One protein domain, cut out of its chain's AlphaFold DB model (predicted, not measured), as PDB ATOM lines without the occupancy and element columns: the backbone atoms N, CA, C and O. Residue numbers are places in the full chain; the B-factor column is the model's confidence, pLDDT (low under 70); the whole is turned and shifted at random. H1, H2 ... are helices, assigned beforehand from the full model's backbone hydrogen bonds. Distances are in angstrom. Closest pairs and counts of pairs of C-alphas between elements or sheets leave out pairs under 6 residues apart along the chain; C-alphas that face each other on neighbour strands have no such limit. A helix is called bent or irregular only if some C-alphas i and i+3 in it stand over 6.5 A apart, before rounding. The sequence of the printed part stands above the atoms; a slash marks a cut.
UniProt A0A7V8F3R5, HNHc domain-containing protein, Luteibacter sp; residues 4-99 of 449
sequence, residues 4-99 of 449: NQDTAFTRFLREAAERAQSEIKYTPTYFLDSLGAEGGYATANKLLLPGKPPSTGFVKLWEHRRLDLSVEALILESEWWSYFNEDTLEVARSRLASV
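This is residues 4 to 99 of the 449 residues of the protein "HNHc domain-containing protein" of Luteibacter sp (UniProt A0A7V8F3R5). What shape do these atoms make? Long helix H1 makes one side, with H2 folded back along part of it as a hairpin and H3 set steeply beside both. Short H5 lies near the middle, H7 crosses it on the side away from H1, and small H4 and H6 lie on opposite sides of H5. What is it built of? The printed part has 96 residues with seven named helices, H1 to H7 in chain order, and no named strand: all helix. It is compact, with a radius of gyration of the C-alphas of 12.2 A and spans of 33 by 33 by 21 A.

Where is the longest helix? H1, residues 4 to 24, runs 30.3 A from C-alpha 4 at (-40.394, -36.921, -5.792). Where are the others? H2 is residues 29 to 37, 12.4 A long, H3 40 to 47, H4 56 to 63, H5 71 to 77 and H6 79 to 83. H7, residues 86 to 97, runs 15.9 A to C-alpha 97 at (-21.189, -44.682, 17.950).

What touches H1? Residues 10 to 17 touch H2, opposite ways at a shallow tilt of 14 degrees, closest C-alphas Thr 10 and Leu 35, 6.4 A. Residues 6 to 13 touch H3 at a steep tilt of 63 degrees, closest C-alphas Thr 10 and Gly 40, 4.2 A. What of H5? It touches H7 about perpendicular, at 81 degrees, closest C-alphas Glu 72 and Ala 92, 4.6 A. H4 and H6 are each close to H5 but not clearly touching, closest C-alphas Phe 58 and Val 71, 7.9 A, and Ile 75 and Trp 81, 5.1 A. Are the backbones in order? Every O i to N i+4 pair is within hydrogen-bond range in H1, H2, H3, H4, H5 and H7. H6, only just irregular with C-alphas 79 and 82 at 6.7 A, has 0 of 1, and 1 of 2 O i to N i+3 pairs.

How large is it? The two C-alphas farthest apart, of Asn 4 and Glu 63, are 33.7 A apart. Is it continuous and confident? The printed part has no cut and no long link; pLDDT is under 70 at residues 50 to 53 and 98 to 99.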
ATOM      1  N   ASN A   4     -40.186 -38.230  -6.417       86.94
ATOM      2  CA  ASN A   4     -40.394 -36.921  -5.792       86.94
ATOM      3  C   ASN A   4     -39.728 -36.862  -4.410       86.94
ATOM      4  O   ASN A   4     -39.115 -35.851  -4.061       86.94
ATOM      5  N   GLN A   5     -39.810 -37.955  -3.648       88.88
ATOM      6  CA  GLN A   5     -39.130 -38.118  -2.363       88.88
ATOM      7  C   GLN A   5     -37.608 -38.099  -2.537       88.88
ATOM      8  O   GLN A   5     -36.933 -37.373  -1.812       88.88
ATOM      9  N   ASP A   6     -37.068 -38.820  -3.523       90.25
ATOM     10  CA  ASP A   6     -35.626 -38.834  -3.799       90.25
ATOM     11  C   ASP A   6     -35.118 -37.451  -4.231       90.25
ATOM     12  O   ASP A   6     -34.067 -37.001  -3.779       90.25
ATOM     13  N   THR A   7     -35.902 -36.701  -5.011       91.81
ATOM     14  CA  THR A   7     -35.568 -35.311  -5.367       91.81
ATOM     15  C   THR A   7     -35.492 -34.408  -4.129       91.81
ATOM     16  O   THR A   7     -34.566 -33.602  -3.993       91.81
ATOM     17  N   ALA A   8     -36.447 -34.534  -3.205       88.69
ATOM     18  CA  ALA A   8     -36.458 -33.770  -1.960       88.69
ATOM     19  C   ALA A   8     -35.304 -34.172  -1.020       88.69
ATOM     20  O   ALA A   8     -34.651 -33.297  -0.451       88.69
ATOM     21  N   PHE A   9     -34.985 -35.463  -0.930       93.44
ATOM     22  CA  PHE A   9     -33.846 -35.958  -0.160       93.44
ATOM     23  C   PHE A   9     -32.504 -35.532  -0.760       93.44
ATOM     24  O   PHE A   9     -31.602 -35.105  -0.045       93.44
ATOM     25  N   THR A  10     -32.386 -35.546  -2.088       93.25
ATOM     26  CA  THR A  10     -31.207 -35.039  -2.800       93.25
ATOM     27  C   THR A  10     -30.970 -33.564  -2.484       93.25
ATOM     28  O   THR A  10     -29.833 -33.165  -2.237       93.25
ATOM     29  N   ARG A  11     -32.033 -32.747  -2.444       93.19
ATOM     30  CA  ARG A  11     -31.937 -31.336  -2.040       93.19
ATOM     31  C   ARG A  11     -31.464 -31.200  -0.592       93.19
ATOM     32  O   ARG A  11     -30.523 -30.457  -0.342       93.19
ATOM     33  N   PHE A  12     -32.048 -31.973   0.321       92.56
ATOM     34  CA  PHE A  12     -31.658 -31.998   1.732       92.56
ATOM     35  C   PHE A  12     -30.166 -32.336   1.930       92.56
ATOM     36  O   PHE A  12     -29.468 -31.665   2.688       92.56
ATOM     37  N   LEU A  13     -29.637 -33.320   1.193       92.81
ATOM     38  CA  LEU A  13     -28.210 -33.661   1.233       92.81
ATOM     39  C   LEU A  13     -27.311 -32.567   0.626       92.81
ATOM     40  O   LEU A  13     -26.203 -32.346   1.119       92.81
ATOM     41  N   ARG A  14     -27.770 -31.858  -0.418       93.50
ATOM     42  CA  ARG A  14     -27.036 -30.714  -0.990       93.50
ATOM     43  C   ARG A  14     -26.944 -29.549  -0.008       93.50
ATOM     44  O   ARG A  14     -25.859 -29.002   0.156       93.50
ATOM     45  N   GLU A  15     -28.027 -29.230   0.695       91.81
ATOM     46  CA  GLU A  15     -28.036 -28.181   1.726       91.81
ATOM     47  C   GLU A  15     -27.034 -28.489   2.854       91.81
ATOM     48  O   GLU A  15     -26.307 -27.606   3.313       91.81
ATOM     49  N   ALA A  16     -26.919 -29.755   3.269       89.88
ATOM     50  CA  ALA A  16     -25.907 -30.163   4.244       89.88
ATOM     51  C   ALA A  16     -24.467 -30.026   3.710       89.88
ATOM     52  O   ALA A  16     -23.572 -29.601   4.445       89.88
ATOM     53  N   ALA A  17     -24.236 -30.324   2.427       88.81
ATOM     54  CA  ALA A  17     -22.936 -30.126   1.784       88.81
ATOM     55  C   ALA A  17     -22.561 -28.634   1.653       88.81
ATOM     56  O   ALA A  17     -21.402 -28.270   1.849       88.81
ATOM     57  N   GLU A  18     -23.526 -27.750   1.388       90.00
ATOM     58  CA  GLU A  18     -23.322 -26.292   1.375       90.00
ATOM     59  C   GLU A  18     -22.994 -25.743   2.773       90.00
ATOM     60  O   GLU A  18     -22.136 -24.866   2.935       90.00
ATOM     61  N   ARG A  19     -23.618 -26.306   3.811       87.62
ATOM     62  CA  ARG A  19     -23.270 -26.024   5.210       87.62
ATOM     63  C   ARG A  19     -21.853 -26.477   5.549       87.62
ATOM     64  O   ARG A  19     -21.103 -25.707   6.140       87.62
ATOM     65  N   ALA A  20     -21.427 -27.659   5.105       85.94
ATOM     66  CA  ALA A  20     -20.034 -28.083   5.264       85.94
ATOM     67  C   ALA A  20     -19.068 -27.112   4.557       85.94
ATOM     68  O   ALA A  20     -18.050 -26.709   5.125       85.94
ATOM     69  N   GLN A  21     -19.420 -26.643   3.359       88.50
ATOM     70  CA  GLN A  21     -18.594 -25.678   2.639       88.50
ATOM     71  C   GLN A  21     -18.464 -24.339   3.376       88.50
ATOM     72  O   GLN A  21     -17.369 -23.793   3.487       88.50
ATOM     73  N   SER A  22     -19.573 -23.787   3.857       85.56
ATOM     74  CA  SER A  22     -19.593 -22.473   4.509       85.56
ATOM     75  C   SER A  22     -19.012 -22.495   5.924       85.56
ATOM     76  O   SER A  22     -18.283 -21.578   6.297       85.56
ATOM     77  N   GLU A  23     -19.300 -23.541   6.699       85.81
ATOM     78  CA  GLU A  23     -18.969 -23.604   8.121       85.81
ATOM     79  C   GLU A  23     -17.561 -24.175   8.380       85.81
ATOM     80  O   GLU A  23     -16.900 -23.745   9.324       85.81
ATOM     81  N   ILE A  24     -17.065 -25.102   7.543       87.94
ATOM     82  CA  ILE A  24     -15.745 -25.745   7.728       87.94
ATOM     83  C   ILE A  24     -14.824 -25.671   6.499       87.94
ATOM     84  O   ILE A  24     -13.748 -26.262   6.505       87.94
ATOM     85  N   LYS A  25     -15.209 -24.924   5.451       87.75
ATOM     86  CA  LYS A  25     -14.430 -24.750   4.203       87.75
ATOM     87  C   LYS A  25     -14.109 -26.061   3.471       87.75
ATOM     88  O   LYS A  25     -13.117 -26.133   2.748       87.75
ATOM     89  N   TYR A  26     -14.951 -27.081   3.634       82.62
ATOM     90  CA  TYR A  26     -14.798 -28.380   2.978       82.62
ATOM     91  C   TYR A  26     -15.799 -28.549   1.829       82.62
ATOM     92  O   TYR A  26     -17.007 -28.545   2.064       82.62
ATOM     93  N   THR A  27     -15.300 -28.753   0.602       87.69
ATOM     94  CA  THR A  27     -16.135 -29.021  -0.584       87.69
ATOM     95  C   THR A  27     -16.139 -30.517  -0.909       87.69
ATOM     96  O   THR A  27     -15.143 -31.027  -1.432       87.69
ATOM     97  N   PRO A  28     -17.237 -31.255  -0.670       85.31
ATOM     98  CA  PRO A  28     -17.298 -32.680  -0.981       85.31
ATOM     99  C   PRO A  28     -17.649 -32.902  -2.464       85.31
ATOM    100  O   PRO A  28     -18.752 -33.326  -2.801       85.31
ATOM    101  N   THR A  29     -16.711 -32.611  -3.371       83.50
ATOM    102  CA  THR A  29     -16.917 -32.662  -4.836       83.50
ATOM    103  C   THR A  29     -17.428 -34.020  -5.325       83.50
ATOM    104  O   THR A  29     -18.473 -34.081  -5.962       83.50
ATOM    105  N   TYR A  30     -16.789 -35.121  -4.915       81.56
ATOM    106  CA  TYR A  30     -17.227 -36.483  -5.260       81.56
ATOM    107  C   TYR A  30     -18.669 -36.789  -4.816       81.56
ATOM    108  O   TYR A  30     -19.414 -37.483  -5.511       81.56
ATOM    109  N   PHE A  31     -19.077 -36.272  -3.654       87.06
ATOM    110  CA  PHE A  31     -20.433 -36.452  -3.141       87.06
ATOM    111  C   PHE A  31     -21.441 -35.639  -3.957       87.06
ATOM    112  O   PHE A  31     -22.463 -36.178  -4.364       87.06
ATOM    113  N   LEU A  32     -21.135 -34.373  -4.258       89.12
ATOM    114  CA  LEU A  32     -21.988 -33.495  -5.067       89.12
ATOM    115  C   LEU A  32     -22.185 -34.018  -6.498       89.12
ATOM    116  O   LEU A  32     -23.300 -33.929  -7.024       89.12
ATOM    117  N   ASP A  33     -21.133 -34.592  -7.084       86.38
ATOM    118  CA  ASP A  33     -21.175 -35.254  -8.389       86.38
ATOM    119  C   ASP A  33     -22.049 -36.515  -8.332       86.38
ATOM    120  O   ASP A  33     -22.937 -36.695  -9.167       86.38
ATOM    121  N   SER A  34     -21.875 -37.345  -7.295       82.44
ATOM    122  CA  SER A  34     -22.691 -38.553  -7.080       82.44
ATOM    123  C   SER A  34     -24.178 -38.216  -6.904       82.44
ATOM    124  O   SER A  34     -25.031 -38.850  -7.523       82.44
ATOM    125  N   LEU A  35     -24.499 -37.148  -6.163       90.25
ATOM    126  CA  LEU A  35     -25.868 -36.636  -6.026       90.25
ATOM    127  C   LEU A  35     -26.452 -36.116  -7.349       90.25
ATOM    128  O   LEU A  35     -27.669 -36.040  -7.488       90.25
ATOM    129  N   GLY A  36     -25.612 -35.673  -8.290       84.75
ATOM    130  CA  GLY A  36     -26.047 -35.208  -9.612       84.75
ATOM    131  C   GLY A  36     -26.310 -36.350 -10.590       84.75
ATOM    132  O   GLY A  36     -27.212 -36.241 -11.415       84.75
ATOM    133  N   ALA A  37     -25.539 -37.432 -10.482       82.50
ATOM    134  CA  ALA A  37     -25.601 -38.571 -11.391       82.50
ATOM    135  C   ALA A  37     -26.604 -39.655 -10.959       82.50
ATOM    136  O   ALA A  37     -27.321 -40.188 -11.801       82.50
ATOM    137  N   GLU A  38     -26.639 -39.999  -9.667       84.62
ATOM    138  CA  GLU A  38     -27.352 -41.183  -9.152       84.62
ATOM    139  C   GLU A  38     -28.535 -40.830  -8.224       84.62
ATOM    140  O   GLU A  38     -29.345 -41.701  -7.917       84.62
ATOM    141  N   GLY A  39     -28.653 -39.571  -7.782       89.69
ATOM    142  CA  GLY A  39     -29.653 -39.143  -6.795       89.69
ATOM    143  C   GLY A  39     -29.247 -39.439  -5.344       89.69
ATOM    144  O   GLY A  39     -28.244 -40.104  -5.061       89.69
ATOM    145  N   GLY A  40     -30.005 -38.895  -4.393       89.06
ATOM    146  CA  GLY A  40     -29.694 -38.917  -2.963       89.06
ATOM    147  C   GLY A  40     -29.784 -40.306  -2.349       89.06
ATOM    148  O   GLY A  40     -28.877 -40.727  -1.630       89.06
ATOM    149  N   TYR A  41     -30.841 -41.050  -2.667       90.12
ATOM    150  CA  TYR A  41     -31.104 -42.369  -2.103       90.12
ATOM    151  C   TYR A  41     -30.057 -43.405  -2.524       90.12
ATOM    152  O   TYR A  41     -29.539 -44.149  -1.686       90.12
ATOM    153  N   ALA A  42     -29.709 -43.445  -3.813       87.50
ATOM    154  CA  ALA A  42     -28.684 -44.354  -4.320       87.50
ATOM    155  C   ALA A  42     -27.303 -44.009  -3.741       87.50
ATOM    156  O   ALA A  42     -26.590 -44.897  -3.267       87.50
ATOM    157  N   THR A  43     -26.969 -42.713  -3.684       88.06
ATOM    158  CA  THR A  43     -25.713 -42.228  -3.098       88.06
ATOM    159  C   THR A  43     -25.601 -42.610  -1.620       88.06
ATOM    160  O   THR A  43     -24.576 -43.148  -1.202       88.06
ATOM    161  N   ALA A  44     -26.657 -42.404  -0.828       90.00
ATOM    162  CA  ALA A  44     -26.682 -42.762   0.588       90.00
ATOM    163  C   ALA A  44     -26.490 -44.268   0.820       90.00
ATOM    164  O   ALA A  44     -25.616 -44.662   1.591       90.00
ATOM    165  N   ASN A  45     -27.228 -45.117   0.096       87.88
ATOM    166  CA  ASN A  45     -27.082 -46.570   0.214       87.88
ATOM    167  C   ASN A  45     -25.672 -47.037  -0.166       87.88
ATOM    168  O   ASN A  45     -25.086 -47.856   0.531       87.88
ATOM    169  N   LYS A  46     -25.078 -46.467  -1.221       85.44
ATOM    170  CA  LYS A  46     -23.706 -46.773  -1.663       85.44
ATOM    171  C   LYS A  46     -22.639 -46.382  -0.635       85.44
ATOM    172  O   LYS A  46     -21.564 -46.995  -0.594       85.44
ATOM    173  N   LEU A  47     -22.888 -45.343   0.162       84.19
ATOM    174  CA  LEU A  47     -21.998 -44.907   1.244       84.19
ATOM    175  C   LEU A  47     -22.163 -45.765   2.504       84.19
ATOM    176  O   LEU A  47     -21.173 -46.039   3.185       84.19
ATOM    177  N   LEU A  48     -23.380 -46.229   2.781       85.94
ATOM    178  CA  LEU A  48     -23.746 -46.985   3.981       85.94
ATOM    179  C   LEU A  48     -23.816 -48.509   3.767       85.94
ATOM    180  O   LEU A  48     -24.407 -49.219   4.573       85.94
ATOM    181  N   LEU A  49     -23.186 -49.032   2.709       75.94
ATOM    182  CA  LEU A  49     -23.095 -50.479   2.493       75.94
ATOM    183  C   LEU A  49     -22.374 -51.176   3.668       75.94
ATOM    184  O   LEU A  49     -21.278 -50.737   4.044       75.94
ATOM    185  N   PRO A  50     -22.926 -52.283   4.203       62.34
ATOM    186  CA  PRO A  50     -22.267 -53.086   5.230       62.34
ATOM    187  C   PRO A  50     -20.858 -53.521   4.806       62.34
ATOM    188  O   PRO A  50     -20.637 -53.924   3.665       62.34
ATOM    189  N   GLY A  51     -19.888 -53.415   5.719       50.75
ATOM    190  CA  GLY A  51     -18.486 -53.783   5.470       50.75
ATOM    191  C   GLY A  51     -17.655 -52.740   4.713       50.75
ATOM    192  O   GLY A  51     -16.442 -52.897   4.594       50.75
ATOM    193  N   LYS A  52     -18.260 -51.644   4.236       61.03
ATOM    194  CA  LYS A  52     -17.516 -50.529   3.640       61.03
ATOM    195  C   LYS A  52     -16.986 -49.601   4.744       61.03
ATOM    196  O   LYS A  52     -17.767 -49.237   5.632       61.03
ATOM    197  N   PRO A  53     -15.706 -49.183   4.704       61.00
ATOM    198  CA  PRO A  53     -15.180 -48.228   5.674       61.00
ATOM    199  C   PRO A  53     -15.910 -46.877   5.574       61.00
ATOM    200  O   PRO A  53     -16.516 -46.583   4.533       61.00
ATOM    201  N   PRO A  54     -15.856 -46.044   6.633       74.50
ATOM    202  CA  PRO A  54     -16.401 -44.696   6.586       74.50
ATOM    203  C   PRO A  54     -15.852 -43.926   5.384       74.50
ATOM    204  O   PRO A  54     -14.682 -44.056   5.018       74.50
ATOM    205  N   SER A  55     -16.711 -43.141   4.737       77.88
ATOM    206  CA  SER A  55     -16.291 -42.378   3.563       77.88
ATOM    207  C   SER A  55     -15.237 -41.329   3.933       77.88
ATOM    208  O   SER A  55     -15.197 -40.835   5.058       77.88
ATOM    209  N   THR A  56     -14.410 -40.925   2.970       73.44
ATOM    210  CA  THR A  56     -13.452 -39.825   3.174       73.44
ATOM    211  C   THR A  56     -14.151 -38.533   3.614       73.44
ATOM    212  O   THR A  56     -13.613 -37.795   4.435       73.44
ATOM    213  N   GLY A  57     -15.380 -38.293   3.141       74.31
ATOM    214  CA  GLY A  57     -16.229 -37.194   3.603       74.31
ATOM    215  C   GLY A  57     -16.669 -37.334   5.063       74.31
ATOM    216  O   GLY A  57     -16.669 -36.344   5.786       74.31
ATOM    217  N   PHE A  58     -16.965 -38.551   5.529       81.00
ATOM    218  CA  PHE A  58     -17.274 -38.817   6.938       81.00
ATOM    219  C   PHE A  58     -16.081 -38.498   7.847       81.00
ATOM    220  O   PHE A  58     -16.238 -37.793   8.841       81.00
ATOM    221  N   VAL A  59     -14.879 -38.954   7.473       76.81
ATOM    222  CA  VAL A  59     -13.645 -38.673   8.229       76.81
ATOM    223  C   VAL A  59     -13.374 -37.169   8.291       76.81
ATOM    224  O   VAL A  59     -13.124 -36.638   9.367       76.81
ATOM    225  N   LYS A  60     -13.521 -36.452   7.169       77.50
ATOM    226  CA  LYS A  60     -13.363 -34.989   7.127       77.50
ATOM    227  C   LYS A  60     -14.368 -34.268   8.027       77.50
ATOM    228  O   LYS A  60     -14.003 -33.349   8.752       77.50
ATOM    229  N   LEU A  61     -15.630 -34.690   8.033       80.69
ATOM    230  CA  LEU A  61     -16.636 -34.115   8.930       80.69
ATOM    231  C   LEU A  61     -16.339 -34.419  10.406       80.69
ATOM    232  O   LEU A  61     -16.580 -33.564  11.258       80.69
ATOM    233  N   TRP A  62     -15.774 -35.586  10.715       83.62
ATOM    234  CA  TRP A  62     -15.322 -35.936  12.063       83.62
ATOM    235  C   TRP A  62     -14.136 -35.088  12.538       83.62
ATOM    236  O   TRP A  62     -14.217 -34.518  13.626       83.62
ATOM    237  N   GLU A  63     -13.100 -34.908  11.708       76.00
ATOM    238  CA  GLU A  63     -11.940 -34.041  11.997       76.00
ATOM    239  C   GLU A  63     -12.375 -32.619  12.385       76.00
ATOM    240  O   GLU A  63     -11.824 -32.001  13.295       76.00
ATOM    241  N   HIS A  64     -13.421 -32.116  11.728       80.25
ATOM    242  CA  HIS A  64     -13.977 -30.791  11.978       80.25
ATOM    243  C   HIS A  64     -15.091 -30.754  13.041       80.25
ATOM    244  O   HIS A  64     -15.695 -29.702  13.249       80.25
ATOM    245  N   ARG A  65     -15.376 -31.871  13.727       85.19
ATOM    246  CA  ARG A  65     -16.459 -32.014  14.726       85.19
ATOM    247  C   ARG A  65     -17.852 -31.646  14.193       85.19
ATOM    248  O   ARG A  65     -18.689 -31.126  14.930       85.19
ATOM    249  N   ARG A  66     -18.110 -31.930  12.916       87.62
ATOM    250  CA  ARG A  66     -19.360 -31.639  12.193       87.62
ATOM    251  C   ARG A  66     -20.035 -32.881  11.621       87.62
ATOM    252  O   ARG A  66     -20.574 -32.875  10.517       87.62
ATOM    253  N   LEU A  67     -20.027 -33.960  12.402       89.12
ATOM    254  CA  LEU A  67     -20.731 -35.196  12.059       89.12
ATOM    255  C   LEU A  67     -22.253 -35.028  11.967       89.12
ATOM    256  O   LEU A  67     -22.890 -35.861  11.334       89.12
ATOM    257  N   ASP A  68     -22.824 -33.932  12.479       87.19
ATOM    258  CA  ASP A  68     -24.223 -33.539  12.239       87.19
ATOM    259  C   ASP A  68     -24.541 -33.324  10.748       87.19
ATOM    260  O   ASP A  68     -25.701 -33.388  10.349       87.19
ATOM    261  N   LEU A  69     -23.520 -33.084   9.916       90.69
ATOM    262  CA  LEU A  69     -23.641 -32.949   8.462       90.69
ATOM    263  C   LEU A  69     -23.333 -34.251   7.701       90.69
ATOM    264  O   LEU A  69     -23.336 -34.256   6.471       90.69
ATOM    265  N   SER A  70     -23.022 -35.343   8.405       93.25
ATOM    266  CA  SER A  70     -22.739 -36.638   7.774       93.25
ATOM    267  C   SER A  70     -24.019 -37.297   7.272       93.25
ATOM    268  O   SER A  70     -25.088 -37.107   7.844       93.25
ATOM    269  N   VAL A  71     -23.921 -38.119   6.226       91.56
ATOM    270  CA  VAL A  71     -25.077 -38.864   5.697       91.56
ATOM    271  C   VAL A  71     -25.664 -39.787   6.770       91.56
ATOM    272  O   VAL A  71     -26.881 -39.895   6.889       91.56
ATOM    273  N   GLU A  72     -24.802 -40.387   7.590       93.62
ATOM    274  CA  GLU A  72     -25.140 -41.210   8.745       93.62
ATOM    275  C   GLU A  72     -26.073 -40.463   9.714       93.62
ATOM    276  O   GLU A  72     -27.172 -40.938  10.012       93.62
ATOM    277  N   ALA A  73     -25.663 -39.278  10.179       90.50
ATOM    278  CA  ALA A  73     -26.449 -38.494  11.133       90.50
ATOM    279  C   ALA A  73     -27.696 -37.898  10.474       90.50
ATOM    280  O   ALA A  73     -28.777 -37.927  11.054       90.50
ATOM    281  N   LEU A  74     -27.571 -37.415   9.236       92.06
ATOM    282  CA  LEU A  74     -28.677 -36.828   8.486       92.06
ATOM    283  C   LEU A  74     -29.808 -37.828   8.257       92.06
ATOM    284  O   LEU A  74     -30.968 -37.439   8.334       92.06
ATOM    285  N   ILE A  75     -29.508 -39.103   8.003       92.00
ATOM    286  CA  ILE A  75     -30.543 -40.134   7.858       92.00
ATOM    287  C   ILE A  75     -31.182 -40.445   9.209       92.00
ATOM    288  O   ILE A  75     -32.407 -40.453   9.294       92.00
ATOM    289  N   LEU A  76     -30.379 -40.647  10.258       89.12
ATOM    290  CA  LEU A  76     -30.874 -41.052  11.578       89.12
ATOM    291  C   LEU A  76     -31.632 -39.944  12.333       89.12
ATOM    292  O   LEU A  76     -32.523 -40.249  13.123       89.12
ATOM    293  N   GLU A  77     -31.309 -38.669  12.102       87.06
ATOM    294  CA  GLU A  77     -31.898 -37.526  12.822       87.06
ATOM    295  C   GLU A  77     -33.035 -36.815  12.056       87.06
ATOM    296  O   GLU A  77     -33.681 -35.895  12.578       87.06
ATOM    297  N   SER A  78     -33.313 -37.229  10.817       87.44
ATOM    298  CA  SER A  78     -34.369 -36.657   9.971       87.44
ATOM    299  C   SER A  78     -35.573 -37.592   9.826       87.44
ATOM    300  O   SER A  78     -35.651 -38.635  10.460       87.44
ATOM    301  N   GLU A  79     -36.555 -37.217   9.006       85.50
ATOM    302  CA  GLU A  79     -37.683 -38.090   8.640       85.50
ATOM    303  C   GLU A  79     -37.307 -39.183   7.623       85.50
ATOM    304  O   GLU A  79     -38.059 -40.141   7.421       85.50
ATOM    305  N   TRP A  80     -36.121 -39.070   7.016       89.69
ATOM    306  CA  TRP A  80     -35.696 -39.929   5.920       89.69
ATOM    307  C   TRP A  80     -35.348 -41.359   6.354       89.69
ATOM    308  O   TRP A  80     -35.386 -42.250   5.508       89.69
ATOM    309  N   TRP A  81     -35.080 -41.610   7.646       86.06
ATOM    310  CA  TRP A  81     -34.740 -42.943   8.179       86.06
ATOM    311  C   TRP A  81     -35.730 -44.036   7.755       86.06
ATOM    312  O   TRP A  81     -35.319 -45.138   7.409       86.06
ATOM    313  N   SER A  82     -37.026 -43.708   7.722       86.38
ATOM    314  CA  SER A  82     -38.122 -44.637   7.405       86.38
ATOM    315  C   SER A  82     -38.063 -45.219   5.988       86.38
ATOM    316  O   SER A  82     -38.739 -46.205   5.696       86.38
ATOM    317  N   TYR A  83     -37.253 -44.627   5.106       87.00
ATOM    318  CA  TYR A  83     -37.058 -45.093   3.736       87.00
ATOM    319  C   TYR A  83     -35.863 -46.042   3.575       87.00
ATOM    320  O   TYR A  83     -35.705 -46.602   2.490       87.00
ATOM    321  N   PHE A  84     -35.036 -46.225   4.609       87.38
ATOM    322  CA  PHE A  84     -33.860 -47.099   4.593       87.38
ATOM    323  C   PHE A  84     -34.129 -48.405   5.349       87.38
ATOM    324  O   PHE A  84     -34.977 -48.463   6.238       87.38
ATOM    325  N   ASN A  85     -33.421 -49.473   4.977       85.81
ATOM    326  CA  ASN A  85     -33.521 -50.749   5.683       85.81
ATOM    327  C   ASN A  85     -32.742 -50.712   7.010       85.81
ATOM    328  O   ASN A  85     -31.817 -49.915   7.181       85.81
ATOM    329  N   GLU A  86     -33.103 -51.602   7.935       83.44
ATOM    330  CA  GLU A  86     -32.495 -51.622   9.269       83.44
ATOM    331  C   GLU A  86     -30.981 -51.880   9.214       83.44
ATOM    332  O   GLU A  86     -30.237 -51.252   9.955       83.44
ATOM    333  N   ASP A  87     -30.506 -52.702   8.271       79.69
ATOM    334  CA  ASP A  87     -29.073 -52.971   8.083       79.69
ATOM    335  C   ASP A  87     -28.278 -51.695   7.742       79.69
ATOM    336  O   ASP A  87     -27.183 -51.476   8.258       79.69
ATOM    337  N   THR A  88     -28.834 -50.819   6.900       83.12
ATOM    338  CA  THR A  88     -28.221 -49.531   6.526       83.12
ATOM    339  C   THR A  88     -28.247 -48.547   7.692       83.12
ATOM    340  O   THR A  88     -27.273 -47.823   7.922       83.12
ATOM    341  N   LEU A  89     -29.348 -48.526   8.448       87.06
ATOM    342  CA  LEU A  89     -29.469 -47.703   9.650       87.06
ATOM    343  C   LEU A  89     -28.485 -48.155  10.731       87.06
ATOM    344  O   LEU A  89     -27.871 -47.312  11.381       87.06
ATOM    345  N   GLU A  90     -28.268 -49.460  10.884       85.56
ATOM    346  CA  GLU A  90     -27.329 -50.004  11.862       85.56
ATOM    347  C   GLU A  90     -25.875 -49.687  11.504       85.56
ATOM    348  O   GLU A  90     -25.092 -49.317  12.378       85.56
ATOM    349  N   VAL A  91     -25.516 -49.708  10.215       81.88
ATOM    350  CA  VAL A  91     -24.208 -49.211   9.756       81.88
ATOM    351  C   VAL A  91     -24.029 -47.736  10.120       81.88
ATOM    352  O   VAL A  91     -22.970 -47.353  10.622       81.88
ATOM    353  N   ALA A  92     -25.055 -46.903   9.918       86.75
ATOM    354  CA  ALA A  92     -25.004 -45.494  10.297       86.75
ATOM    355  C   ALA A  92     -24.868 -45.305  11.821       86.75
ATOM    356  O   ALA A  92     -24.031 -44.513  12.261       86.75
ATOM    357  N   ARG A  93     -25.623 -46.062  12.632       86.88
ATOM    358  CA  ARG A  93     -25.541 -46.010  14.105       86.88
ATOM    359  C   ARG A  93     -24.170 -46.448  14.597       86.88
ATOM    360  O   ARG A  93     -23.556 -45.734  15.382       86.88
ATOM    361  N   SER A  94     -23.673 -47.576  14.097       80.94
ATOM    362  CA  SER A  94     -22.369 -48.136  14.450       80.94
ATOM    363  C   SER A  94     -21.230 -47.162  14.137       80.94
ATOM    364  O   SER A  94     -20.377 -46.921  14.990       80.94
ATOM    365  N   ARG A  95     -21.259 -46.511  12.963       83.94
ATOM    366  CA  ARG A  95     -20.255 -45.507  12.567       83.94
ATOM    367  C   ARG A  95     -20.280 -44.249  13.425       83.94
ATOM    368  O   ARG A  95     -19.226 -43.691  13.694       83.94
ATOM    369  N   LEU A  96     -21.456 -43.778  13.833       81.31
ATOM    370  CA  LEU A  96     -21.562 -42.620  14.724       81.31
ATOM    371  C   LEU A  96     -21.176 -42.983  16.164       81.31
ATOM    372  O   LEU A  96     -20.500 -42.203  16.833       81.31
ATOM    373  N   ALA A  97     -21.538 -44.182  16.625       79.44
ATOM    374  CA  ALA A  97     -21.189 -44.682  17.950       79.44
ATOM    375  C   ALA A  97     -19.678 -44.908  18.109       79.44
ATOM    376  O   ALA A  97     -19.123 -44.539  19.142       79.44
ATOM    377  N   SER A  98     -18.999 -45.435  17.080       69.31
ATOM    378  CA  SER A  98     -17.548 -45.686  17.111       69.31
ATOM    379  C   SER A  98     -16.703 -44.418  17.258       69.31
ATOM    380  O   SER A  98     -15.546 -44.493  17.654       69.31
ATOM    381  N   VAL A  99     -17.282 -43.253  16.966       65.94
ATOM    382  CA  VAL A  99     -16.646 -41.933  17.096       65.94
ATOM    383  C   VAL A  99     -17.297 -41.069  18.184       65.94
ATOM    384  O   VAL A  99     -17.059 -39.863  18.251       65.94
TER     385      VAL A  99